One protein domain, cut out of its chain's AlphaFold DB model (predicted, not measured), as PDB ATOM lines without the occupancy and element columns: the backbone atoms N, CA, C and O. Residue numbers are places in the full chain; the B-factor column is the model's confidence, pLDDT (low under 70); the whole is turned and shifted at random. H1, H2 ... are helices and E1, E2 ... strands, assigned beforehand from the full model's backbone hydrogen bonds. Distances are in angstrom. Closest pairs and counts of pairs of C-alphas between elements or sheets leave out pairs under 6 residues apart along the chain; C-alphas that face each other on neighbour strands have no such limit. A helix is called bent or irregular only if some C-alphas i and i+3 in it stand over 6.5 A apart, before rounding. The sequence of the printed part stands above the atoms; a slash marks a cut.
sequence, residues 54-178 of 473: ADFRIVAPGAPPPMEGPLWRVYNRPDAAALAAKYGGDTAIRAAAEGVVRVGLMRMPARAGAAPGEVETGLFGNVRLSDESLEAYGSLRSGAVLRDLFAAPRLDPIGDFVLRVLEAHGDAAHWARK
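AT A GLANCE: This is residues 54 to 178 of the 473 residues of a protein of Emiliania huxleyi (UniProt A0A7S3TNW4). A strongly twisted sheet of five strands wraps round the long helix H5 on one face, while the short helices H1 to H4 gather towards one end of the sheet. The link of the hairpin E3 and E4, with Pro 116, lies at the opposite end of the longest axis from the link between H1 and H2, with Gly 89. The printed part has 125 residues, with five named helices and five named strands in the order E1 E2 H1 H2 E3 E4 H3 H4 H5 E5, and the sheet runs E2 E3 E4 E1 E5, antiparallel throughout. The class is mixed, helices and strands; the whole is compact, with a radius of gyration of the C-alphas of 14.8 A and spans of 48 by 32 by 22 A.

IN THESE COORDINATES: E1, residues 54 to 61, begins at C-alpha 54 (224.860, 259.778, 201.949) and is 23.5 A long. E2 is residues 72 to 76, H1 80 to 87 and H2 91 to 97. E3, residues 101 to 109, is 26.0 A long, and E4, residues 119 to 128, 30.2 A. H3, residues 135 to 140, is irregular, with C-alphas 136 and 139 7.8 A apart. H4 is residues 143 to 149. H5, residues 157 to 172, is 22.9 A long, has a kink of 43 degrees near residue 166 and is irregular, with C-alphas 168 and 171 8.0 A apart. E5, residues 174 to 177, ends at C-alpha 177 (222.778, 257.724, 205.444).

HOW THE PARTS SIT: E1 is the antiparallel neighbour of E4, with N 56 and O 125 2.9 A apart, and of E5, with N 55 and O 176 2.8 A apart, each within hydrogen-bond range. E2 and E3 have N 74 and O 103 at 2.8 A; the hairpin E3 and E4 has N 104 and O 124 at 2.8 A. H2 and H5 are on one face of the sheet, an arrangement in two layers, one of helices and one the sheet. The closest C-alphas of E1 and H5, those of Ala 60 and Val 165, are 6.8 A apart. H4 and H5, a helical hairpin, touch at a steep tilt of 39 degrees, opposite ways, closest at the C-alphas of Gly 143 and Gly 170, 3.6 A. H2 touches H3, closest at the C-alphas of Ala 92 and Tyr 137, 5.2 A. H1 is not on the sheet; H3 and H4 only graze it. In H1, H2 and H4 every O i to N i+4 pair is within hydrogen-bond range; in H5 10 of 12 are, and in H3 0 of 2, beside 1 of 3 O i to N i+3 pairs.

THE WHOLE: The two C-alphas farthest apart, those of Gly 89 and Pro 116, are 48.2 A apart. The printed part has no cut and no long link. The mean pLDDT of the printed part is 85.9; residues 69 to 70 and 133 to 136 are under 70.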
ATOM      1  N   ALA A  54     226.292 259.607 202.085       83.62
ATOM      2  CA  ALA A  54     224.860 259.778 201.949       83.62
ATOM      3  C   ALA A  54     224.400 259.254 200.590       83.62
ATOM      4  O   ALA A  54     225.041 259.478 199.562       83.62
ATOM      5  N   ASP A  55     223.259 258.585 200.603       86.12
ATOM      6  CA  ASP A  55     222.606 258.040 199.433       86.12
ATOM      7  C   ASP A  55     221.360 258.867 199.150       86.12
ATOM      8  O   ASP A  55     220.611 259.202 200.072       86.12
ATOM      9  N   PHE A  56     221.107 259.155 197.882       89.19
ATOM     10  CA  PHE A  56     219.886 259.812 197.443       89.19
ATOM     11  C   PHE A  56     219.174 258.960 196.401       89.19
ATOM     12  O   PHE A  56     219.804 258.207 195.658       89.19
ATOM     13  N   ARG A  57     217.847 259.045 196.353       91.69
ATOM     14  CA  ARG A  57     217.022 258.339 195.369       91.69
ATOM     15  C   ARG A  57     215.975 259.268 194.788       91.69
ATOM     16  O   ARG A  57     215.350 260.017 195.534       91.69
ATOM     17  N   ILE A  58     215.774 259.188 193.481       93.38
ATOM     18  CA  ILE A  58     214.782 259.970 192.743       93.38
ATOM     19  C   ILE A  58     214.018 259.005 191.840       93.38
ATOM     20  O   ILE A  58     214.624 258.154 191.194       93.38
ATOM     21  N   VAL A  59     212.697 259.149 191.789       91.62
ATOM     22  CA  VAL A  59     211.867 258.546 190.743       91.62
ATOM     23  C   VAL A  59     211.380 259.687 189.867       91.62
ATOM     24  O   VAL A  59     210.777 260.634 190.372       91.62
ATOM     25  N   ALA A  60     211.690 259.619 188.579       90.62
ATOM     26  CA  ALA A  60     211.364 260.651 187.609       90.62
ATOM     27  C   ALA A  60     210.535 260.070 186.454       90.62
ATOM     28  O   ALA A  60     210.750 258.917 186.067       90.62
ATOM     29  N   PRO A  61     209.596 260.843 185.888       87.88
ATOM     30  CA  PRO A  61     208.836 260.416 184.724       87.88
ATOM     31  C   PRO A  61     209.736 260.278 183.490       87.88
ATOM     32  O   PRO A  61     210.693 261.032 183.308       87.88
ATOM     33  N   GLY A  62     209.376 259.351 182.604       85.56
ATOM     34  CA  GLY A  62     210.061 259.137 181.334       85.56
ATOM     35  C   GLY A  62     211.091 258.015 181.384       85.56
ATOM     36  O   GLY A  62     211.583 257.615 182.441       85.56
ATOM     37  N   ALA A  63     211.396 257.485 180.201       85.88
ATOM     38  CA  ALA A  63     212.385 256.432 180.028       85.88
ATOM     39  C   ALA A  63     213.810 256.996 180.108       85.88
ATOM     40  O   ALA A  63     214.057 258.061 179.532       85.88
ATOM     41  N   PRO A  64     214.768 256.249 180.687       86.81
ATOM     42  CA  PRO A  64     216.168 256.550 180.444       86.81
ATOM     43  C   PRO A  64     216.503 256.320 178.956       86.81
ATOM     44  O   PRO A  64     215.777 255.582 178.269       86.81
ATOM     45  N   PRO A  65     217.600 256.913 178.445       86.44
ATOM     46  CA  PRO A  65     218.132 256.597 177.123       86.44
ATOM     47  C   PRO A  65     218.325 255.081 176.931       86.44
ATOM     48  O   PRO A  65     218.441 254.354 177.922       86.44
ATOM     49  N   PRO A  66     218.365 254.572 175.684       83.75
ATOM     50  CA  PRO A  66     218.678 253.169 175.429       83.75
ATOM     51  C   PRO A  66     219.972 252.759 176.141       83.75
ATOM     52  O   PRO A  66     221.006 253.405 175.985       83.75
ATOM     53  N   MET A  67     219.886 251.699 176.937       77.31
ATOM     54  CA  MET A  67     220.945 251.217 177.818       77.31
ATOM     55  C   MET A  67     221.134 249.716 177.603       77.31
ATOM     56  O   MET A  67     220.157 248.976 177.472       77.31
ATOM     57  N   GLU A  68     222.382 249.255 177.606       71.50
ATOM     58  CA  GLU A  68     222.692 247.825 177.613       71.50
ATOM     59  C   GLU A  68     222.560 247.274 179.039       71.50
ATOM     60  O   GLU A  68     223.399 247.531 179.900       71.50
ATOM     61  N   GLY A  69     221.486 246.533 179.306       68.94
ATOM     62  CA  GLY A  69     221.250 245.883 180.596       68.94
ATOM     63  C   GLY A  69     220.341 246.660 181.563       68.94
ATOM     64  O   GLY A  69     219.904 247.777 181.282       68.94
ATOM     65  N   PRO A  70     219.998 246.046 182.710       69.19
ATOM     66  CA  PRO A  70     218.959 246.549 183.614       69.19
ATOM     67  C   PRO A  70     219.414 247.709 184.511       69.19
ATOM     68  O   PRO A  70     218.578 248.361 185.137       69.19
ATOM     69  N   LEU A  71     220.726 247.953 184.598       73.56
ATOM     70  CA  LEU A  71     221.316 248.950 185.477       73.56
ATOM     71  C   LEU A  71     222.546 249.587 184.833       73.56
ATOM     72  O   LEU A  71     223.470 248.874 184.451       73.56
ATOM     73  N   TRP A  72     222.590 250.917 184.790       78.50
ATOM     74  CA  TRP A  72     223.783 251.677 184.404       78.50
ATOM     75  C   TRP A  72     224.294 252.522 185.558       78.50
ATOM     76  O   TRP A  72     223.530 252.881 186.448       78.50
ATOM     77  N   ARG A  73     225.589 252.846 185.540       80.69
ATOM     78  CA  ARG A  73     226.246 253.695 186.540       80.69
ATOM     79  C   ARG A  73     227.007 254.813 185.840       80.69
ATOM     80  O   ARG A  73     227.788 254.547 184.934       80.69
ATOM     81  N   VAL A  74     226.787 256.038 186.294       82.69
ATOM     82  CA  VAL A  74     227.510 257.239 185.872       82.69
ATOM     83  C   VAL A  74     228.352 257.714 187.045       82.69
ATOM     84  O   VAL A  74     227.858 257.808 188.171       82.69
ATOM     85  N   TYR A  75     229.613 258.023 186.770       84.75
ATOM     86  CA  TYR A  75     230.576 258.535 187.739       84.75
ATOM     87  C   TYR A  75     230.993 259.945 187.328       84.75
ATOM     88  O   TYR A  75     231.190 260.206 186.143       84.75
ATOM     89  N   ASN A  76     231.155 260.841 188.299       87.19
ATOM     90  CA  ASN A  76     231.734 262.159 188.070       87.19
ATOM     91  C   ASN A  76     232.784 262.484 189.135       87.19
ATOM     92  O   ASN A  76     232.660 262.092 190.299       87.19
ATOM     93  N   ARG A  77     233.808 263.235 188.727       88.38
ATOM     94  CA  ARG A  77     234.699 263.951 189.643       88.38
ATOM     95  C   ARG A  77     234.290 265.423 189.601       88.38
ATOM     96  O   ARG A  77     234.539 266.057 188.576       88.38
ATOM     97  N   PRO A  78     233.629 265.944 190.648       90.56
ATOM     98  CA  PRO A  78     233.145 267.317 190.640       90.56
ATOM     99  C   PRO A  78     234.292 268.328 190.510       90.56
ATOM    100  O   PRO A  78     235.405 268.091 190.981       90.56
ATOM    101  N   ASP A  79     234.013 269.492 189.920       91.62
ATOM    102  CA  ASP A  79     234.951 270.618 189.944       91.62
ATOM    103  C   ASP A  79     234.925 271.273 191.332       91.62
ATOM    104  O   ASP A  79     234.123 272.167 191.622       91.62
ATOM    105  N   ALA A  80     235.800 270.793 192.216       90.50
ATOM    106  CA  ALA A  80     235.880 271.269 193.591       90.50
ATOM    107  C   ALA A  80     236.179 272.771 193.695       90.50
ATOM    108  O   ALA A  80     235.682 273.422 194.614       90.50
ATOM    109  N   ALA A  81     236.937 273.344 192.754       91.38
ATOM    110  CA  ALA A  81     237.244 274.771 192.759       91.38
ATOM    111  C   ALA A  81     236.009 275.604 192.390       91.38
ATOM    112  O   ALA A  81     235.695 276.579 193.080       91.38
ATOM    113  N   ALA A  82     235.271 275.197 191.354       92.50
ATOM    114  CA  ALA A  82     234.030 275.861 190.959       92.50
ATOM    115  C   ALA A  82     232.949 275.758 192.049       92.50
ATOM    116  O   ALA A  82     232.290 276.750 192.369       92.50
ATOM    117  N   LEU A  83     232.804 274.582 192.666       93.31
ATOM    118  CA  LEU A  83     231.862 274.366 193.765       93.31
ATOM    119  C   LEU A  83     232.233 275.180 195.007       93.31
ATOM    120  O   LEU A  83     231.353 275.791 195.607       93.31
ATOM    121  N   ALA A  84     233.519 275.264 195.362       91.62
ATOM    122  CA  ALA A  84     233.977 276.104 196.469       91.62
ATOM    123  C   ALA A  84     233.714 277.598 196.214       91.62
ATOM    124  O   ALA A  84     233.300 278.311 197.128       91.62
ATOM    125  N   ALA A  85     233.902 278.066 194.976       93.75
ATOM    126  CA  ALA A  85     233.603 279.445 194.594       93.75
ATOM    127  C   ALA A  85     232.098 279.758 194.650       93.75
ATOM    128  O   ALA A  85     231.716 280.862 195.036       93.75
ATOM    129  N   LYS A  86     231.243 278.796 194.281       94.50
ATOM    130  CA  LYS A  86     229.785 278.973 194.238       94.50
ATOM    131  C   LYS A  86     229.109 278.810 195.601       94.50
ATOM    132  O   LYS A  86     228.203 279.572 195.922       94.50
ATOM    133  N   TYR A  87     229.531 277.817 196.377       91.62
ATOM    134  CA  TYR A  87     228.865 277.394 197.611       91.62
ATOM    135  C   TYR A  87     229.635 277.736 198.891       91.62
ATOM    136  O   TYR A  87     229.200 277.335 199.962       91.62
ATOM    137  N   GLY A  88     230.750 278.472 198.787       75.50
ATOM    138  CA  GLY A  88     231.435 279.197 199.867       75.50
ATOM    139  C   GLY A  88     231.438 278.540 201.254       75.50
ATOM    140  O   GLY A  88     230.491 278.684 202.015       75.50
ATOM    141  N   GLY A  89     232.540 277.892 201.639       78.88
ATOM    142  CA  GLY A  89     232.776 277.412 203.011       78.88
ATOM    143  C   GLY A  89     231.922 276.225 203.481       78.88
ATOM    144  O   GLY A  89     232.232 275.665 204.533       78.88
ATOM    145  N   ASP A  90     230.904 275.807 202.721       89.00
ATOM    146  CA  ASP A  90     230.078 274.648 203.061       89.00
ATOM    147  C   ASP A  90     230.915 273.361 203.074       89.00
ATOM    148  O   ASP A  90     231.432 272.890 202.053       89.00
ATOM    149  N   THR A  91     231.081 272.799 204.267       86.88
ATOM    150  CA  THR A  91     231.942 271.642 204.503       86.88
ATOM    151  C   THR A  91     231.386 270.365 203.881       86.88
ATOM    152  O   THR A  91     232.179 269.519 203.466       86.88
ATOM    153  N   ALA A  92     230.064 270.246 203.747       87.19
ATOM    154  CA  ALA A  92     229.397 269.095 203.148       87.19
ATOM    155  C   ALA A  92     229.612 269.060 201.639       87.19
ATOM    156  O   ALA A  92     230.031 268.044 201.082       87.19
ATOM    157  N   ILE A  93     229.351 270.195 200.986       90.50
ATOM    158  CA  ILE A  93     229.525 270.353 199.541       90.50
ATOM    159  C   ILE A  93     230.997 270.176 199.191       90.50
ATOM    160  O   ILE A  93     231.315 269.457 198.246       90.50
ATOM    161  N   ARG A  94     231.904 270.744 199.994       88.69
ATOM    162  CA  ARG A  94     233.346 270.542 199.829       88.69
ATOM    163  C   ARG A  94     233.737 269.066 199.943       88.69
ATOM    164  O   ARG A  94     234.438 268.566 199.070       88.69
ATOM    165  N   ALA A  95     233.262 268.356 200.965       86.62
ATOM    166  CA  ALA A  95     233.581 266.939 201.151       86.62
ATOM    167  C   ALA A  95     233.052 266.054 200.010       86.62
ATOM    168  O   ALA A  95     233.737 265.123 199.581       86.62
ATOM    169  N   ALA A  96     231.857 266.361 199.497       88.69
ATOM    170  CA  ALA A  96     231.298 265.693 198.328       88.69
ATOM    171  C   ALA A  96     232.114 265.999 197.060       88.69
ATOM    172  O   ALA A  96     232.382 265.090 196.276       88.69
ATOM    173  N   ALA A  97     232.548 267.251 196.887       89.62
ATOM    174  CA  ALA A  97     233.321 267.709 195.736       89.62
ATOM    175  C   ALA A  97     234.754 267.156 195.685       89.62
ATOM    176  O   ALA A  97     235.294 266.930 194.608       89.62
ATOM    177  N   GLU A  98     235.365 266.917 196.846       86.38
ATOM    178  CA  GLU A  98     236.680 266.279 196.976       86.38
ATOM    179  C   GLU A  98     236.634 264.758 196.710       86.38
ATOM    180  O   GLU A  98     237.673 264.097 196.678       86.38
ATOM    181  N   GLY A  99     235.438 264.174 196.569       81.88
ATOM    182  CA  GLY A  99     235.224 262.753 196.303       81.88
ATOM    183  C   GLY A  99     234.793 262.446 194.868       81.88
ATOM    184  O   GLY A  99     234.619 263.323 194.027       81.88
ATOM    185  N   VAL A 100     234.582 261.159 194.596       84.19
ATOM    186  CA  VAL A 100     233.828 260.709 193.420       84.19
ATOM    187  C   VAL A 100     232.349 260.687 193.787       84.19
ATOM    188  O   VAL A 100     231.971 260.122 194.817       84.19
ATOM    189  N   VAL A 101     231.510 261.267 192.931       87.44
ATOM    190  CA  VAL A 101     230.054 261.115 193.018       87.44
ATOM    191  C   VAL A 101     229.581 260.135 191.961       87.44
ATOM    192  O   VAL A 101     230.165 260.022 190.880       87.44
ATOM    193  N   ARG A 102     228.512 259.407 192.268       86.25
ATOM    194  CA  ARG A 102     227.945 258.432 191.338       86.25
ATOM    195  C   ARG A 102     226.434 258.428 191.376       86.25
ATOM    196  O   ARG A 102     225.841 258.665 192.428       86.25
ATOM    197  N   VAL A 103     225.834 258.090 190.245       89.62
ATOM    198  CA  VAL A 103     224.407 257.811 190.136       89.62
ATOM    199  C   VAL A 103     224.198 256.575 189.280       89.62
ATOM    200  O   VAL A 103     224.748 256.443 188.190       89.62
ATOM    201  N   GLY A 104     223.425 255.634 189.798       88.88
ATOM    202  CA  GLY A 104     222.893 254.538 189.024       88.88
ATOM    203  C   GLY A 104     221.531 254.892 188.445       88.88
ATOM    204  O   GLY A 104     220.745 255.593 189.084       88.88
ATOM    205  N   LEU A 105     221.269 254.402 187.239       90.25
ATOM    206  CA  LEU A 105     220.018 254.578 186.518       90.25
ATOM    207  C   LEU A 105     219.389 253.220 186.259       90.25
ATOM    208  O   LEU A 105     220.062 252.282 185.825       90.25
ATOM    209  N   MET A 106     218.083 253.139 186.476       88.88
ATOM    210  CA  MET A 106     217.295 251.969 186.128       88.88
ATOM    211  C   MET A 106     215.959 252.377 185.522       88.88
ATOM    212  O   MET A 106     215.301 253.312 185.981       88.88
ATOM    213  N   ARG A 107     215.538 251.633 184.500       88.00
ATOM    214  CA  ARG A 107     214.167 251.697 184.001       88.00
ATOM    215  C   ARG A 107     213.258 251.032 185.029       88.00
ATOM    216  O   ARG A 107     213.457 249.866 185.363       88.00
ATOM    217  N   MET A 108     212.259 251.761 185.502       83.94
ATOM    218  CA  MET A 108     211.253 251.254 186.424       83.94
ATOM    219  C   MET A 108     209.921 251.040 185.697       83.94
ATOM    220  O   MET A 108     209.556 251.848 184.833       83.94
ATOM    221  N   PRO A 109     209.182 249.962 186.020       78.38
ATOM    222  CA  PRO A 109     207.780 249.883 185.637       78.38
ATOM    223  C   PRO A 109     207.046 251.067 186.268       78.38
ATOM    224  O   PRO A 109     207.329 251.419 187.415       78.38
ATOM    225  N   ALA A 110     206.139 251.695 185.522       73.19
ATOM    226  CA  ALA A 110     205.408 252.825 186.068       73.19
ATOM    227  C   ALA A 110     204.552 252.412 187.271       73.19
ATOM    228  O   ALA A 110     204.088 251.271 187.383       73.19
ATOM    229  N   ARG A 111     204.360 253.371 188.180       77.69
ATOM    230  CA  ARG A 111     203.509 253.247 189.367       77.69
ATOM    231  C   ARG A 111     202.131 252.644 189.062       77.69
ATOM    232  O   ARG A 111     201.561 252.841 187.990       77.69
ATOM    233  N   ALA A 112     201.551 251.956 190.045       73.69
ATOM    234  CA  ALA A 112     200.197 251.415 189.934       73.69
ATOM    235  C   ALA A 112     199.189 252.521 189.557       73.69
ATOM    236  O   ALA A 112     199.134 253.561 190.214       73.69
ATOM    237  N   GLY A 113     198.410 252.294 188.493       70.62
ATOM    238  CA  GLY A 113     197.468 253.276 187.938       70.62
ATOM    239  C   GLY A 113     198.030 254.170 186.823       70.62
ATOM    240  O   GLY A 113     197.299 255.016 186.317       70.62
ATOM    241  N   ALA A 114     199.293 253.988 186.430       75.81
ATOM    242  CA  ALA A 114     199.873 254.609 185.242       75.81
ATOM    243  C   ALA A 114     199.225 254.105 183.940       75.81
ATOM    244  O   ALA A 114     198.702 252.986 183.882       75.81
ATOM    245  N   ALA A 115     199.267 254.923 182.886       76.94
ATOM    246  CA  ALA A 115     198.739 254.524 181.585       76.94
ATOM    247  C   ALA A 115     199.586 253.381 180.976       76.94
ATOM    248  O   ALA A 115     200.799 253.323 181.201       76.94
ATOM    249  N   PRO A 116     198.992 252.461 180.188       75.31
ATOM    250  CA  PRO A 116     199.743 251.382 179.553       75.31
ATOM    251  C   PRO A 116     200.925 251.911 178.728       75.31
ATOM    252  O   PRO A 116     200.747 252.731 177.831       75.31
ATOM    253  N   GLY A 117     202.130 251.421 179.023       73.88
ATOM    254  CA  GLY A 117     203.363 251.827 178.343       73.88
ATOM    255  C   GLY A 117     204.101 253.009 178.981       73.88
ATOM    256  O   GLY A 117     205.219 253.304 178.556       73.88
ATOM    257  N   GLU A 118     203.541 253.647 180.015       81.81
ATOM    258  CA  GLU A 118     204.295 254.599 180.830       81.81
ATOM    259  C   GLU A 118     205.434 253.895 181.563       81.81
ATOM    260  O   GLU A 118     205.312 252.765 182.046       81.81
ATOM    261  N   VAL A 119     206.568 254.583 181.623       84.88
ATOM    262  CA  VAL A 119     207.811 254.100 182.215       84.88
ATOM    263  C   VAL A 119     208.445 255.237 182.994       84.88
ATOM    264  O   VAL A 119     208.374 256.402 182.593       84.88
ATOM    265  N   GLU A 120     209.061 254.883 184.110       90.12
ATOM    266  CA  GLU A 120     209.741 255.823 184.990       90.12
ATOM    267  C   GLU A 120     211.235 255.504 185.014       90.12
ATOM    268  O   GLU A 120     211.683 254.401 184.674       90.12
ATOM    269  N   THR A 121     212.019 256.483 185.438       91.12
ATOM    270  CA  THR A 121     213.439 256.316 185.700       91.12
ATOM    271  C   THR A 121     213.680 256.385 187.200       91.12
ATOM    272  O   THR A 121     213.348 257.379 187.845       91.12
ATOM    273  N   GLY A 122     214.310 255.349 187.747       92.12
ATOM    274  CA  GLY A 122     214.899 255.386 189.079       92.12
ATOM    275  C   GLY A 122     216.352 255.847 189.010       92.12
ATOM    276  O   GLY A 122     217.162 255.219 188.327       92.12
ATOM    277  N   LEU A 123     216.690 256.915 189.734       92.88
ATOM    278  CA  LEU A 123     218.067 257.315 190.024       92.88
ATOM    279  C   LEU A 123     218.394 256.940 191.469       92.88
ATOM    280  O   LEU A 123     217.620 257.239 192.380       92.88
ATOM    281  N   PHE A 124     219.561 256.348 191.694       90.38
ATOM    282  CA  PHE A 124     220.121 256.165 193.031       90.38
ATOM    283  C   PHE A 124     221.571 256.626 193.035       90.38
ATOM    284  O   PHE A 124     222.404 256.083 192.318       90.38
ATOM    285  N   GLY A 125     221.882 257.649 193.815       88.69
ATOM    286  CA  GLY A 125     223.226 258.196 193.871       88.69
ATOM    287  C   GLY A 125     223.825 258.165 195.256       88.69
ATOM    288  O   GLY A 125     223.143 257.914 196.250       88.69
ATOM    289  N   ASN A 126     225.130 258.393 195.301       86.56
ATOM    290  CA  ASN A 126     225.917 258.394 196.521       86.56
ATOM    291  C   ASN A 126     226.882 259.580 196.494       86.56
ATOM    292  O   ASN A 126     227.501 259.856 195.463       86.56
ATOM    293  N   VAL A 127     227.026 260.243 197.637       86.50
ATOM    294  CA  VAL A 127     227.952 261.360 197.844       86.50
ATOM    295  C   VAL A 127     228.760 261.136 199.115       86.50
ATOM    296  O   VAL A 127     228.242 260.645 200.122       86.50
ATOM    297  N   ARG A 128     230.046 261.483 199.061       84.88
ATOM    298  CA  ARG A 128     230.943 261.442 200.217       84.88
ATOM    299  C   ARG A 128     230.576 262.541 201.217       84.88
ATOM    300  O   ARG A 128     230.209 263.641 200.818       84.88
ATOM    301  N   LEU A 129     230.715 262.237 202.504       82.81
ATOM    302  CA  LEU A 129     230.589 263.181 203.615       82.81
ATOM    303  C   LEU A 129     231.932 263.334 204.349       82.81
ATOM    304  O   LEU A 129     232.797 262.455 204.275       82.81
ATOM    305  N   SER A 130     232.099 264.447 205.069       77.31
ATOM    306  CA  SER A 130     233.268 264.715 205.923       77.31
ATOM    307  C   SER A 130     233.254 263.920 207.225       77.31
ATOM    308  O   SER A 130     234.310 263.547 207.731       77.31
ATOM    309  N   ASP A 131     232.061 263.679 207.762       76.69
ATOM    310  CA  ASP A 131     231.821 263.121 209.088       76.69
ATOM    311  C   ASP A 131     230.430 262.463 209.163       76.69
ATOM    312  O   ASP A 131     229.708 262.341 208.169       76.69
ATOM    313  N   GLU A 132     230.070 262.002 210.360       70.25
ATOM    314  CA  GLU A 132     228.824 261.291 210.642       70.25
ATOM    315  C   GLU A 132     227.614 262.185 210.973       70.25
ATOM    316  O   GLU A 132     226.515 261.657 211.149       70.25
ATOM    317  N   SER A 133     227.755 263.512 211.072       67.31
ATOM    318  CA  SER A 133     226.709 264.405 211.591       67.31
ATOM    319  C   SER A 133     225.471 264.502 210.685       67.31
ATOM    320  O   SER A 133     225.559 264.570 209.460       67.31
ATOM    321  N   LEU A 134     224.278 264.531 211.305       59.41
ATOM    322  CA  LEU A 134     222.987 264.732 210.624       59.41
ATOM    323  C   LEU A 134     222.804 266.148 210.080       59.41
ATOM    324  O   LEU A 134     222.201 266.334 209.025       59.41
ATOM    325  N   GLU A 135     223.290 267.130 210.829       60.78
ATOM    326  CA  GLU A 135     223.134 268.549 210.515       60.78
ATOM    327  C   GLU A 135     224.117 268.984 209.418       60.78
ATOM    328  O   GLU A 135     223.852 269.934 208.685       60.78
ATOM    329  N   ALA A 136     225.205 268.230 209.234       59.47
ATOM    330  CA  ALA A 136     226.322 268.583 208.367       59.47
ATOM    331  C   ALA A 136     226.141 268.244 206.879       59.47
ATOM    332  O   ALA A 136     227.088 268.429 206.133       59.47
ATOM    333  N   TYR A 137     224.986 267.746 206.414       75.00
ATOM    334  CA  TYR A 137     224.758 267.502 204.973       75.00
ATOM    335  C   TYR A 137     223.411 268.002 204.446       75.00
ATOM    336  O   TYR A 137     223.008 267.658 203.333       75.00
ATOM    337  N   GLY A 138     222.707 268.834 205.219       83.06
ATOM    338  CA  GLY A 138     221.445 269.437 204.786       83.06
ATOM    339  C   GLY A 138     221.579 270.216 203.474       83.06
ATOM    340  O   GLY A 138     220.696 270.126 202.625       83.06
ATOM    341  N   SER A 139     222.714 270.886 203.262       86.69
ATOM    342  CA  SER A 139     223.032 271.620 202.033       86.69
ATOM    343  C   SER A 139     223.151 270.733 200.790       86.69
ATOM    344  O   SER A 139     222.844 271.188 199.691       86.69
ATOM    345  N   LEU A 140     223.503 269.448 200.943       87.94
ATOM    346  CA  LEU A 140     223.514 268.486 199.833       87.94
ATOM    347  C   LEU A 140     222.103 268.140 199.346       87.94
ATOM    348  O   LEU A 140     221.945 267.711 198.207       87.94
ATOM    349  N   ARG A 141     221.064 268.352 200.170       89.75
ATOM    350  CA  ARG A 141     219.657 268.050 199.845       89.75
ATOM    351  C   ARG A 141     219.007 269.125 198.970       89.75
ATOM    352  O   ARG A 141     217.861 269.500 199.193       89.75
ATOM    353  N   SER A 142     219.752 269.618 197.989       91.50
ATOM    354  CA  SER A 142     219.286 270.567 196.987       91.50
ATOM    355  C   SER A 142     219.523 269.988 195.599       91.50
ATOM    356  O   SER A 142     220.623 269.530 195.287       91.50
ATOM    357  N   GLY A 143     218.510 270.061 194.740       92.50
ATOM    358  CA  GLY A 143     218.610 269.685 193.337       92.50
ATOM    359  C   GLY A 143     219.664 270.498 192.592       92.50
ATOM    360  O   GLY A 143     220.396 269.936 191.784       92.50
ATOM    361  N   ALA A 144     219.840 271.780 192.932       93.75
ATOM    362  CA  ALA A 144     220.898 272.611 192.358       93.75
ATOM    363  C   ALA A 144     222.301 272.103 192.734       93.75
ATOM    364  O   ALA A 144     223.171 272.016 191.871       93.75
ATOM    365  N   VAL A 145     222.507 271.730 194.002       94.19
ATOM    366  CA  VAL A 145     223.786 271.176 194.478       94.19
ATOM    367  C   VAL A 145     224.048 269.808 193.856       94.19
ATOM    368  O   VAL A 145     225.143 269.568 193.358       94.19
ATOM    369  N   LEU A 146     223.041 268.927 193.814       94.12
ATOM    370  CA  LEU A 146     223.144 267.641 193.125       94.12
ATOM    371  C   LEU A 146     223.503 267.831 191.649       94.12
ATOM    372  O   LEU A 146     224.447 267.214 191.170       94.12
ATOM    373  N   ARG A 147     222.802 268.710 190.931       95.06
ATOM    374  CA  ARG A 147     223.083 268.998 189.522       95.06
ATOM    375  C   ARG A 147     224.525 269.462 189.320       95.06
ATOM    376  O   ARG A 147     225.182 268.990 188.399       95.06
ATOM    377  N   ASP A 148     225.030 270.340 190.180       95.25
ATOM    378  CA  ASP A 148     226.399 270.848 190.065       95.25
ATOM    379  C   ASP A 148     227.465 269.811 190.438       95.25
ATOM    380  O   ASP A 148     228.531 269.793 189.828       95.25
ATOM    381  N   LEU A 149     227.179 268.901 191.376       93.25
ATOM    382  CA  LEU A 149     228.065 267.772 191.682       93.25
ATOM    383  C   LEU A 149     228.243 266.837 190.477       93.25
ATOM    384  O   LEU A 149     229.312 266.256 190.303       93.25
ATOM    385  N   PHE A 150     227.226 266.699 189.628       93.12
ATOM    386  CA  PHE A 150     227.291 265.885 188.408       93.12
ATOM    387  C   PHE A 150     227.622 266.696 187.145       93.12
ATOM    388  O   PHE A 150     227.705 266.119 186.061       93.12
ATOM    389  N   ALA A 151     227.818 268.014 187.254       93.00
ATOM    390  CA  ALA A 151     228.130 268.855 186.108       93.00
ATOM    391  C   ALA A 151     229.538 268.560 185.570       93.00
ATOM    392  O   ALA A 151     230.490 268.364 186.330       93.00
ATOM    393  N   ALA A 152     229.669 268.562 184.243       88.88
ATOM    394  CA  ALA A 152     230.938 268.380 183.553       88.88
ATOM    395  C   ALA A 152     230.985 269.229 182.269       88.88
ATOM    396  O   ALA A 152     229.939 269.480 181.666       88.88
ATOM    397  N   PRO A 153     232.179 269.634 181.790       87.62
ATOM    398  CA  PRO A 153     232.313 270.412 180.552       87.62
ATOM    399  C   PRO A 153     231.833 269.672 179.297       87.62
ATOM    400  O   PRO A 153     231.515 270.296 178.287       87.62
ATOM    401  N   ARG A 154     231.844 268.335 179.334       87.94
ATOM    402  CA  ARG A 154     231.381 267.455 178.261       87.94
ATOM    403  C   ARG A 154     230.567 266.329 178.876       87.94
ATOM    404  O   ARG A 154     231.043 265.673 179.797       87.94
ATOM    405  N   LEU A 155     229.372 266.113 178.341       87.50
ATOM    406  CA  LEU A 155     228.454 265.061 178.758       87.50
ATOM    407  C   LEU A 155     228.123 264.197 177.550       87.50
ATOM    408  O   LEU A 155     227.946 264.706 176.441       87.50
ATOM    409  N   ASP A 156     228.041 262.895 177.774       86.81
ATOM    410  CA  ASP A 156     227.382 261.992 176.842       86.81
ATOM    411  C   ASP A 156     225.844 262.100 177.003       86.81
ATOM    412  O   ASP A 156     225.358 262.793 177.909       86.81
ATOM    413  N   PRO A 157     225.040 261.435 176.151       88.75
ATOM    414  CA  PRO A 157     223.580 261.496 176.251       88.75
ATOM    415  C   PRO A 157     223.005 261.028 177.598       88.75
ATOM    416  O   PRO A 157     221.903 261.437 177.967       88.75
ATOM    417  N   ILE A 158     223.717 260.169 178.333       87.75
ATOM    418  CA  ILE A 158     223.269 259.644 179.626       87.75
ATOM    419  C   ILE A 158     223.575 260.655 180.729       87.75
ATOM    420  O   ILE A 158     222.698 260.937 181.541       87.75
ATOM    421  N   GLY A 159     224.768 261.249 180.735       89.06
ATOM    422  CA  GLY A 159     225.132 262.340 181.637       89.06
ATOM    423  C   GLY A 159     224.221 263.557 181.462       89.06
ATOM    424  O   GLY A 159     223.740 264.115 182.444       89.06
ATOM    425  N   ASP A 160     223.903 263.912 180.217       91.50
ATOM    426  CA  ASP A 160     222.945 264.975 179.893       91.50
ATOM    427  C   ASP A 160     221.528 264.651 180.409       91.50
ATOM    428  O   ASP A 160     220.862 265.487 181.026       91.50
ATOM    429  N   PHE A 161     221.080 263.403 180.251       92.56
ATOM    430  CA  PHE A 161     219.815 262.946 180.823       92.56
ATOM    431  C   PHE A 161     219.807 262.992 182.361       92.56
ATOM    432  O   PHE A 161     218.839 263.485 182.943       92.56
ATOM    433  N   VAL A 162     220.876 262.531 183.020       92.88
ATOM    434  CA  VAL A 162     221.034 262.611 184.482       92.88
ATOM    435  C   VAL A 162     220.899 264.051 184.956       92.88
ATOM    436  O   VAL A 162     220.118 264.306 185.871       92.88
ATOM    437  N   LEU A 163     221.615 264.997 184.336       94.00
ATOM    438  CA  LEU A 163     221.556 266.398 184.750       94.00
ATOM    439  C   LEU A 163     220.149 266.975 184.636       94.00
ATOM    440  O   LEU A 163     219.709 267.636 185.574       94.00
ATOM    441  N   ARG A 164     219.416 266.673 183.555       93.94
ATOM    442  CA  ARG A 164     218.012 267.092 183.425       93.94
ATOM    443  C   ARG A 164     217.134 266.547 184.547       93.94
ATOM    444  O   ARG A 164     216.297 267.276 185.073       93.94
ATOM    445  N   VAL A 165     217.313 265.280 184.925       95.06
ATOM    446  CA  VAL A 165     216.543 264.684 186.027       95.06
ATOM    447  C   VAL A 165     216.900 265.339 187.362       95.06
ATOM    448  O   VAL A 165     215.999 265.658 188.135       95.06
ATOM    449  N   LEU A 166     218.187 265.570 187.640       94.69
ATOM    450  CA  LEU A 166     218.625 266.233 188.872       94.69
ATOM    451  C   LEU A 166     218.134 267.684 188.950       94.69
ATOM    452  O   LEU A 166     217.718 268.124 190.018       94.69
ATOM    453  N   GLU A 167     218.124 268.403 187.828       94.75
ATOM    454  CA  GLU A 167     217.610 269.771 187.746       94.75
ATOM    455  C   GLU A 167     216.096 269.836 187.984       94.75
ATOM    456  O   GLU A 167     215.630 270.701 188.722       94.75
ATOM    457  N   ALA A 168     215.325 268.908 187.411       95.31
ATOM    458  CA  ALA A 168     213.866 268.911 187.526       95.31
ATOM    459  C   ALA A 168     213.337 268.284 188.829       95.31
ATOM    460  O   ALA A 168     212.260 268.653 189.300       95.31
ATOM    461  N   HIS A 169     214.054 267.310 189.397       95.44
ATOM    462  CA  HIS A 169     213.539 266.446 190.467       95.44
ATOM    463  C   HIS A 169     214.485 266.286 191.664       95.44
ATOM    464  O   HIS A 169     214.135 265.602 192.626       95.44
ATOM    465  N   GLY A 170     215.669 266.902 191.647       93.94
ATOM    466  CA  GLY A 170     216.673 266.722 192.696       93.94
ATOM    467  C   GLY A 170     216.234 267.203 194.083       93.94
ATOM    468  O   GLY A 170     216.607 266.583 195.077       93.94
ATOM    469  N   ASP A 171     215.381 268.229 194.172       94.06
ATOM    470  CA  ASP A 171     214.823 268.697 195.455       94.06
ATOM    471  C   ASP A 171     213.852 267.682 196.090       94.06
ATOM    472  O   ASP A 171     213.653 267.682 197.304       94.06
ATOM    473  N   ALA A 172     213.272 266.781 195.290       92.12
ATOM    474  CA  ALA A 172     212.396 265.708 195.761       92.12
ATOM    475  C   ALA A 172     213.163 264.424 196.126       92.12
ATOM    476  O   ALA A 172     212.547 263.401 196.439       92.12
ATOM    477  N   ALA A 173     214.499 264.444 196.073       92.44
ATOM    478  CA  ALA A 173     215.302 263.267 196.349       92.44
ATOM    479  C   ALA A 173     215.097 262.765 197.787       92.44
ATOM    480  O   ALA A 173     215.176 263.514 198.761       92.44
ATOM    481  N   HIS A 174     214.893 261.459 197.934       90.19
ATOM    482  CA  HIS A 174     214.880 260.806 199.235       90.19
ATOM    483  C   HIS A 174     216.311 260.497 199.675       90.19
ATOM    484  O   HIS A 174     217.020 259.756 198.992       90.19
ATOM    485  N   TRP A 175     216.706 260.987 200.850       87.06
ATOM    486  CA  TRP A 175     218.064 260.848 201.376       87.06
ATOM    487  C   TRP A 175     218.156 259.857 202.533       87.06
ATOM    488  O   TRP A 175     217.434 259.967 203.524       87.06
ATOM    489  N   ALA A 176     219.128 258.953 202.470       81.94
ATOM    490  CA  ALA A 176     219.475 258.040 203.548       81.94
ATOM    491  C   ALA A 176     220.979 258.093 203.825       81.94
ATOM    492  O   ALA A 176     221.782 258.230 202.915       81.94
ATOM    493  N   ARG A 177     221.374 257.957 205.091       80.69
ATOM    494  CA  ARG A 177     222.778 257.724 205.444       80.69
ATOM    495  C   ARG A 177     223.056 256.240 205.559       80.69
ATOM    496  O   ARG A 177     222.171 255.479 205.972       80.69
ATOM    497  N   LYS A 178     224.304 255.866 205.284       81.75
ATOM    498  CA  LYS A 178     224.832 254.567 205.689       81.75
ATOM    499  C   LYS A 178     224.829 254.485 207.210       81.75
ATOM    500  O   LYS A 178     225.384 255.339 207.888       81.75
TER     501      LYS A 178